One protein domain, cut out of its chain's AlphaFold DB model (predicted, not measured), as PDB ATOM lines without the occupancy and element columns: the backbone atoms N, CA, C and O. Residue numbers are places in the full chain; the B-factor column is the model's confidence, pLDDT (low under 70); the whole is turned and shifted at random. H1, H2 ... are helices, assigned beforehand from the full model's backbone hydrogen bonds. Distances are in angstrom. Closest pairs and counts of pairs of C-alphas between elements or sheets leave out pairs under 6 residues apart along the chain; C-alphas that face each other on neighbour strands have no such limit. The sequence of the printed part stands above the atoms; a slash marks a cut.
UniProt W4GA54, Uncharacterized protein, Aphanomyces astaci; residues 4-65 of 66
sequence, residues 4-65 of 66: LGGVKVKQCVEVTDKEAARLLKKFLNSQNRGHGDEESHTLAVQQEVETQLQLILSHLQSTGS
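What this domain is: This is residues 4 to 65 of the 66 residues of an uncharacterized protein of Aphanomyces astaci (UniProt W4GA54). Two helices side by side form a helical hairpin, the longer H2 folding back along H1, and an arm without named elements, of which residues 4 to 14 stand free, sticks out before H1. The printed part has 62 residues with two named helices, H1 then H2, and no named strand; the class is all helix. It is loose, with a radius of gyration of the C-alphas of 14.2 A, and elongated, spanning 43 by 28 by 16 A.

Where its parts are: Residues 4 to 16 hold no named element. H1, residues 17 to 31, begins with C-alpha 17 at (-4.373, 2.123, 88.573) and is 21.4 A long from first to last C-alpha. H2, residues 39 to 63, is 36.0 A long and ends with C-alpha 63 at (-14.745, -0.871, 89.202).

How they stand to each other: H1 and H2 touch, and their closest C-alphas, those of Ala 21 and Leu 53, are 5.6 A apart. They run opposite ways at a shallow tilt of 27 degrees, a helical hairpin. In H1 and H2 every O i to N i+4 pair is within hydrogen-bond range.

The domain as a whole: The C-alphas of Asp 37 and Ser 65, the two farthest apart, are 43.3 A apart. The printed part has no cut, and the link from H1 to H2 is short, with 7 residues. Residues 33 to 41, of which 39 to 41 belong to H2, stand free. The pLDDT is under 70 at residues 4 to 5, 31 to 43 and 64 to 65.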
ATOM      1  N   LEU A   4      15.160   6.436 101.271       61.62
ATOM      2  CA  LEU A   4      14.952   4.987 101.347       61.62
ATOM      3  C   LEU A   4      16.303   4.301 101.122       61.62
ATOM      4  O   LEU A   4      16.857   4.366 100.027       61.62
ATOM      5  N   GLY A   5      16.871   3.696 102.170       64.00
ATOM      6  CA  GLY A   5      18.082   2.865 102.062       64.00
ATOM      7  C   GLY A   5      19.327   3.575 101.506       64.00
ATOM      8  O   GLY A   5      20.114   2.957 100.802       64.00
ATOM      9  N   GLY A   6      19.497   4.877 101.766       73.44
ATOM     10  CA  GLY A   6      20.620   5.667 101.235       73.44
ATOM     11  C   GLY A   6      20.399   6.237  99.827       73.44
ATOM     12  O   GLY A   6      21.221   7.016  99.345       73.44
ATOM     13  N   VAL A   7      19.265   5.928  99.189       74.88
ATOM     14  CA  VAL A   7      18.851   6.529  97.917       74.88
ATOM     15  C   VAL A   7      17.967   7.747  98.186       74.88
ATOM     16  O   VAL A   7      16.958   7.676  98.894       74.88
ATOM     17  N   LYS A   8      18.341   8.889  97.598       79.88
ATOM     18  CA  LYS A   8      17.562  10.128  97.684       79.88
ATOM     19  C   LYS A   8      16.409  10.083  96.685       79.88
ATOM     20  O   LYS A   8      16.618  10.255  95.482       79.88
ATOM     21  N   VAL A   9      15.193   9.897  97.190       79.38
ATOM     22  CA  VAL A   9      13.974  10.001  96.383       79.38
ATOM     23  C   VAL A   9      13.834  11.448  95.905       79.38
ATOM     24  O   VAL A   9      13.742  12.377  96.708       79.38
ATOM     25  N   LYS A  10      13.885  11.654  94.584       82.69
ATOM     26  CA  LYS A  10      13.766  12.993  93.980       82.69
ATOM     27  C   LYS A  10      12.316  13.456  93.897       82.69
ATOM     28  O   LYS A  10      12.054  14.635  94.104       82.69
ATOM     29  N   GLN A  11      11.407  12.542  93.569       82.69
ATOM     30  CA  GLN A  11       9.999  12.840  93.348       82.69
ATOM     31  C   GLN A  11       9.169  11.563  93.495       82.69
ATOM     32  O   GLN A  11       9.536  10.531  92.933       82.69
ATOM     33  N   CYS A  12       8.049  11.660  94.206       83.81
ATOM     34  CA  CYS A  12       6.968  10.682  94.149       83.81
ATOM     35  C   CYS A  12       5.857  11.267  93.275       83.81
ATOM     36  O   CYS A  12       5.522  12.443  93.415       83.81
ATOM     37  N   VAL A  13       5.325  10.463  92.359       87.88
ATOM     38  CA  VAL A  13       4.234  10.862  91.466       87.88
ATOM     39  C   VAL A  13       3.094   9.883  91.669       87.88
ATOM     40  O   VAL A  13       3.306   8.672  91.606       87.88
ATOM     41  N   GLU A  14       1.905  10.413  91.929       89.44
ATOM     42  CA  GLU A  14       0.685   9.617  91.959       89.44
ATOM     43  C   GLU A  14       0.341   9.181  90.535       89.44
ATOM     44  O   GLU A  14       0.367   9.983  89.600       89.44
ATOM     45  N   VAL A  15       0.043   7.897  90.367       89.75
ATOM     46  CA  VAL A  15      -0.344   7.312  89.083       89.75
ATOM     47  C   VAL A  15      -1.701   6.653  89.228       89.75
ATOM     48  O   VAL A  15      -2.050   6.155  90.296       89.75
ATOM     49  N   THR A  16      -2.465   6.630  88.141       91.50
ATOM     50  CA  THR A  16      -3.723   5.882  88.120       91.50
ATOM     51  C   THR A  16      -3.461   4.376  88.136       91.50
ATOM     52  O   THR A  16      -2.429   3.906  87.651       91.50
ATOM     53  N   ASP A  17      -4.438   3.592  88.586       88.62
ATOM     54  CA  ASP A  17      -4.373   2.123  88.573       88.62
ATOM     55  C   ASP A  17      -4.048   1.557  87.179       88.62
ATOM     56  O   ASP A  17      -3.272   0.613  87.027       88.62
ATOM     57  N   LYS A  18      -4.582   2.180  86.119       90.31
ATOM     58  CA  LYS A  18      -4.291   1.798  84.727       90.31
ATOM     59  C   LYS A  18      -2.824   2.023  84.364       90.31
ATOM     60  O   LYS A  18      -2.223   1.197  83.671       90.31
ATOM     61  N   GLU A  19      -2.243   3.134  84.806       90.94
ATOM     62  CA  GLU A  19      -0.835   3.447  84.570       90.94
ATOM     63  C   GLU A  19       0.087   2.551  85.392       90.94
ATOM     64  O   GLU A  19       1.053   2.024  84.837       90.94
ATOM     65  N   ALA A  20      -0.249   2.303  86.661       89.81
ATOM     66  CA  ALA A  20       0.460   1.360  87.517       89.81
ATOM     67  C   ALA A  20       0.503  -0.038  86.878       89.81
ATOM     68  O   ALA A  20       1.585  -0.589  86.665       89.81
ATOM     69  N   ALA A  21      -0.647  -0.566  86.439       90.62
ATOM     70  CA  ALA A  21      -0.719  -1.853  85.744       90.62
ATOM     71  C   ALA A  21       0.148  -1.883  84.471       90.62
ATOM     72  O   ALA A  21       0.845  -2.866  84.197       90.62
ATOM     73  N   ARG A  22       0.152  -0.792  83.690       92.44
ATOM     74  CA  ARG A  22       0.976  -0.680  82.476       92.44
ATOM     75  C   ARG A  22       2.472  -0.710  82.790       92.44
ATOM     76  O   ARG A  22       3.231  -1.354  82.062       92.44
ATOM     77  N   LEU A  23       2.895  -0.012  83.843       91.12
ATOM     78  CA  LEU A  23       4.293   0.063  84.268       91.12
ATOM     79  C   LEU A  23       4.792  -1.285  84.801       91.12
ATOM     80  O   LEU A  23       5.838  -1.751  84.348       91.12
ATOM     81  N   LEU A  24       4.013  -1.950  85.661       90.62
ATOM     82  CA  LEU A  24       4.352  -3.274  86.200       90.62
ATOM     83  C   LEU A  24       4.448  -4.325  85.083       90.62
ATOM     84  O   LEU A  24       5.432  -5.057  84.994       90.62
ATOM     85  N   LYS A  25       3.500  -4.332  84.134       89.06
ATOM     86  CA  LYS A  25       3.554  -5.230  82.965       89.06
ATOM     87  C   LYS A  25       4.791  -4.986  82.092       89.06
ATOM     88  O   LYS A  25       5.374  -5.930  81.559       89.06
ATOM     89  N   LYS A  26       5.201  -3.723  81.922       89.38
ATOM     90  CA  LYS A  26       6.427  -3.376  81.185       89.38
ATOM     91  C   LYS A  26       7.676  -3.875  81.918       89.38
ATOM     92  O   LYS A  26       8.576  -4.386  81.258       89.38
ATOM     93  N   PHE A  27       7.716  -3.741  83.243       86.81
ATOM     94  CA  PHE A  27       8.820  -4.223  84.071       86.81
ATOM     95  C   PHE A  27       9.011  -5.740  83.926       86.81
ATOM     96  O   PHE A  27      10.101  -6.177  83.559       86.81
ATOM     97  N   LEU A  28       7.934  -6.518  84.080       85.19
ATOM     98  CA  LEU A  28       7.960  -7.981  83.939       85.19
ATOM     99  C   LEU A  28       8.449  -8.430  82.551       85.19
ATOM    100  O   LEU A  28       9.307  -9.301  82.429       85.19
ATOM    101  N   ASN A  29       7.974  -7.779  81.485       83.94
ATOM    102  CA  ASN A  29       8.418  -8.080  80.119       83.94
ATOM    103  C   ASN A  29       9.890  -7.722  79.857       83.94
ATOM    104  O   ASN A  29      10.516  -8.318  78.982       83.94
ATOM    105  N   SER A  30      10.431  -6.730  80.569       80.75
ATOM    106  CA  SER A  30      11.829  -6.316  80.428       80.75
ATOM    107  C   SER A  30      12.784  -7.260  81.158       80.75
ATOM    108  O   SER A  30      13.886  -7.479  80.663       80.75
ATOM    109  N   GLN A  31      12.365  -7.823  82.297       69.50
ATOM    110  CA  GLN A  31      13.157  -8.777  83.085       69.50
ATOM    111  C   GLN A  31      13.324 -10.125  82.363       69.50
ATOM    112  O   GLN A  31      14.429 -10.656  82.302       69.50
ATOM    113  N   ASN A  32      12.285 -10.608  81.670       63.84
ATOM    114  CA  ASN A  32      12.343 -11.852  80.884       63.84
ATOM    115  C   ASN A  32      13.366 -11.854  79.727       63.84
ATOM    116  O   ASN A  32      13.595 -12.898  79.120       63.84
ATOM    117  N   ARG A  33      13.957 -10.704  79.366       60.12
ATOM    118  CA  ARG A  33      14.890 -10.585  78.230       60.12
ATOM    119  C   ARG A  33      16.370 -10.582  78.601       60.12
ATOM    120  O   ARG A  33      17.190 -10.624  77.687       60.12
ATOM    121  N   GLY A  34      16.730 -10.558  79.879       56.81
ATOM    122  CA  GLY A  34      18.141 -10.616  80.237       56.81
ATOM    123  C   GLY A  34      18.400 -10.658  81.728       56.81
ATOM    124  O   GLY A  34      18.515  -9.604  82.335       56.81
ATOM    125  N   HIS A  35      18.584 -11.854  82.283       55.34
ATOM    126  CA  HIS A  35      19.596 -12.079  83.314       55.34
ATOM    127  C   HIS A  35      19.816 -13.573  83.552       55.34
ATOM    128  O   HIS A  35      18.863 -14.324  83.721       55.34
ATOM    129  N   GLY A  36      21.087 -13.984  83.528       51.88
ATOM    130  CA  GLY A  36      21.537 -15.363  83.719       51.88
ATOM    131  C   GLY A  36      22.256 -15.623  85.046       51.88
ATOM    132  O   GLY A  36      22.764 -16.720  85.200       51.88
ATOM    133  N   ASP A  37      22.316 -14.666  85.986       53.69
ATOM    134  CA  ASP A  37      23.180 -14.823  87.179       53.69
ATOM    135  C   ASP A  37      22.613 -14.292  88.521       53.69
ATOM    136  O   ASP A  37      23.186 -14.568  89.570       53.69
ATOM    137  N   GLU A  38      21.463 -13.599  88.564       55.38
ATOM    138  CA  GLU A  38      20.860 -13.076  89.818       55.38
ATOM    139  C   GLU A  38      19.473 -13.678  90.120       55.38
ATOM    140  O   GLU A  38      18.510 -12.986  90.458       55.38
ATOM    141  N   GLU A  39      19.347 -14.994  89.966       57.84
ATOM    142  CA  GLU A  39      18.058 -15.689  89.850       57.84
ATOM    143  C   GLU A  39      17.153 -15.552  91.096       57.84
ATOM    144  O   GLU A  39      15.982 -15.210  90.972       57.84
ATOM    145  N   SER A  40      17.670 -15.714  92.320       55.22
ATOM    146  CA  SER A  40      16.811 -15.747  93.527       55.22
ATOM    147  C   SER A  40      16.202 -14.396  93.927       55.22
ATOM    148  O   SER A  40      15.020 -14.337  94.269       55.22
ATOM    149  N   HIS A  41      16.966 -13.301  93.887       58.28
ATOM    150  CA  HIS A  41      16.427 -11.973  94.218       58.28
ATOM    151  C   HIS A  41      15.514 -11.445  93.110       58.28
ATOM    152  O   HIS A  41      14.497 -10.813  93.396       58.28
ATOM    153  N   THR A  42      15.836 -11.767  91.856       63.62
ATOM    154  CA  THR A  42      15.009 -11.411  90.701       63.62
ATOM    155  C   THR A  42      13.661 -12.131  90.746       63.62
ATOM    156  O   THR A  42      12.631 -11.492  90.537       63.62
ATOM    157  N   LEU A  43      13.639 -13.418  91.116       66.44
ATOM    158  CA  LEU A  43      12.407 -14.203  91.253       66.44
ATOM    159  C   LEU A  43      11.463 -13.648  92.330       66.44
ATOM    160  O   LEU A  43      10.262 -13.533  92.085       66.44
ATOM    161  N   ALA A  44      11.986 -13.265  93.501       74.12
ATOM    162  CA  ALA A  44      11.163 -12.716  94.583       74.12
ATOM    163  C   ALA A  44      10.514 -11.376  94.192       74.12
ATOM    164  O   ALA A  44       9.312 -11.182  94.382       74.12
ATOM    165  N   VAL A  45      11.291 -10.475  93.579       81.75
ATOM    166  CA  VAL A  45      10.785  -9.183  93.086       81.75
ATOM    167  C   VAL A  45       9.779  -9.392  91.954       81.75
ATOM    168  O   VAL A  45       8.750  -8.721  91.908       81.75
ATOM    169  N   GLN A  46      10.032 -10.345  91.057       82.44
ATOM    170  CA  GLN A  46       9.119 -10.662  89.964       82.44
ATOM    171  C   GLN A  46       7.763 -11.155  90.483       82.44
ATOM    172  O   GLN A  46       6.724 -10.657  90.044       82.44
ATOM    173  N   GLN A  47       7.764 -12.073  91.451       86.25
ATOM    174  CA  GLN A  47       6.536 -12.620  92.026       86.25
ATOM    175  C   GLN A  47       5.721 -11.555  92.776       86.25
ATOM    176  O   GLN A  47       4.489 -11.522  92.675       86.25
ATOM    177  N   GLU A  48       6.388 -10.655  93.502       88.75
ATOM    178  CA  GLU A  48       5.726  -9.535  94.176       88.75
ATOM    179  C   GLU A  48       5.084  -8.572  93.164       88.75
ATOM    180  O   GLU A  48       3.914  -8.205  93.304       88.75
ATOM    181  N   VAL A  49       5.809  -8.231  92.094       90.31
ATOM    182  CA  VAL A  49       5.303  -7.374  91.012       90.31
ATOM    183  C   VAL A  49       4.116  -8.018  90.289       90.31
ATOM    184  O   VAL A  49       3.133  -7.333  89.997       90.31
ATOM    185  N   GLU A  50       4.163  -9.327  90.019       90.69
ATOM    186  CA  GLU A  50       3.030 -10.064  89.443       90.69
ATOM    187  C   GLU A  50       1.809 -10.042  90.364       90.69
ATOM    188  O   GLU A  50       0.694  -9.785  89.903       90.69
ATOM    189  N   THR A  51       2.013 -10.235  91.667       92.75
ATOM    190  CA  THR A  51       0.932 -10.191  92.659       92.75
ATOM    191  C   THR A  51       0.263  -8.817  92.689       92.75
ATOM    192  O   THR A  51      -0.963  -8.721  92.615       92.75
ATOM    193  N   GLN A  52       1.054  -7.738  92.724       91.00
ATOM    194  CA  GLN A  52       0.522  -6.373  92.689       91.00
ATOM    195  C   GLN A  52      -0.230  -6.083  91.386       91.00
ATOM    196  O   GLN A  52      -1.309  -5.490  91.413       91.00
ATOM    197  N   LEU A  53       0.289  -6.547  90.244       92.69
ATOM    198  CA  LEU A  53      -0.391  -6.400  88.960       92.69
ATOM    199  C   LEU A  53      -1.760  -7.100  88.959       92.69
ATOM    200  O   LEU A  53      -2.736  -6.508  88.501       92.69
ATOM    201  N   GLN A  54      -1.856  -8.322  89.490       92.19
ATOM    202  CA  GLN A  54      -3.127  -9.057  89.574       92.19
ATOM    203  C   GLN A  54      -4.155  -8.342  90.459       92.19
ATOM    204  O   GLN A  54      -5.323  -8.238  90.079       92.19
ATOM    205  N   LEU A  55      -3.726  -7.794  91.600       93.75
ATOM    206  CA  LEU A  55      -4.602  -7.027  92.490       93.75
ATOM    207  C   LEU A  55      -5.168  -5.783  91.794       93.75
ATOM    208  O   LEU A  55      -6.376  -5.546  91.841       93.75
ATOM    209  N   ILE A  56      -4.314  -5.032  91.095       91.12
ATOM    210  CA  ILE A  56      -4.728  -3.833  90.357       91.12
ATOM    211  C   ILE A  56      -5.687  -4.199  89.219       91.12
ATOM    212  O   ILE A  56      -6.717  -3.552  89.039       91.12
ATOM    213  N   LEU A  57      -5.392  -5.257  88.456       91.44
ATOM    214  CA  LEU A  57      -6.268  -5.708  87.371       91.44
ATOM    215  C   LEU A  57      -7.638  -6.164  87.888       91.44
ATOM    216  O   LEU A  57      -8.653  -5.815  87.287       91.44
ATOM    217  N   SER A  58      -7.672  -6.880  89.014       92.50
ATOM    218  CA  SER A  58      -8.915  -7.279  89.684       92.50
ATOM    219  C   SER A  58      -9.736  -6.059  90.120       92.50
ATOM    220  O   SER A  58     -10.933  -5.969  89.832       92.50
ATOM    221  N   HIS A  59      -9.085  -5.058  90.721       90.25
ATOM    222  CA  HIS A  59      -9.742  -3.811  91.114       90.25
ATOM    223  C   HIS A  59     -10.327  -3.055  89.911       90.25
ATOM    224  O   HIS A  59     -11.478  -2.615  89.946       90.25
ATOM    225  N   LEU A  60      -9.577  -2.963  88.809       88.62
ATOM    226  CA  LEU A  60     -10.028  -2.328  87.568       88.62
ATOM    227  C   LEU A  60     -11.223  -3.049  86.927       88.62
ATOM    228  O   LEU A  60     -12.103  -2.400  86.364       88.62
ATOM    229  N   GLN A  61     -11.275  -4.381  87.005       86.25
ATOM    230  CA  GLN A  61     -12.412  -5.167  86.513       86.25
ATOM    231  C   GLN A  61     -13.660  -4.970  87.380       86.25
ATOM    232  O   GLN A  61     -14.763  -4.823  86.849       86.25
ATOM    233  N   SER A  62     -13.486  -4.920  88.703       83.38
ATOM    234  CA  SER A  62     -14.592  -4.704  89.641       83.38
ATOM    235  C   SER A  62     -15.169  -3.290  89.543       83.38
ATOM    236  O   SER A  62     -16.377  -3.120  89.667       83.38
ATOM    237  N   THR A  63     -14.327  -2.280  89.313       76.81
ATOM    238  CA  THR A  63     -14.745  -0.871  89.202       76.81
ATOM    239  C   THR A  63     -15.260  -0.503  87.812       76.81
ATOM    240  O   THR A  63     -16.109   0.371  87.695       76.81
ATOM    241  N   GLY A  64     -14.800  -1.183  86.755       61.16
ATOM    242  CA  GLY A  64     -15.283  -0.979  85.383       61.16
ATOM    243  C   GLY A  64     -16.632  -1.638  85.064       61.16
ATOM    244  O   GLY A  64     -17.154  -1.422  83.974       61.16
ATOM    245  N   SER A  65     -17.176  -2.442  85.983       56.44
ATOM    246  CA  SER A  65     -18.454  -3.158  85.824       56.44
ATOM    247  C   SER A  65     -19.625  -2.501  86.577       56.44
ATOM    248  O   SER A  65     -20.678  -3.125  86.701       56.44
TER     249      SER A  65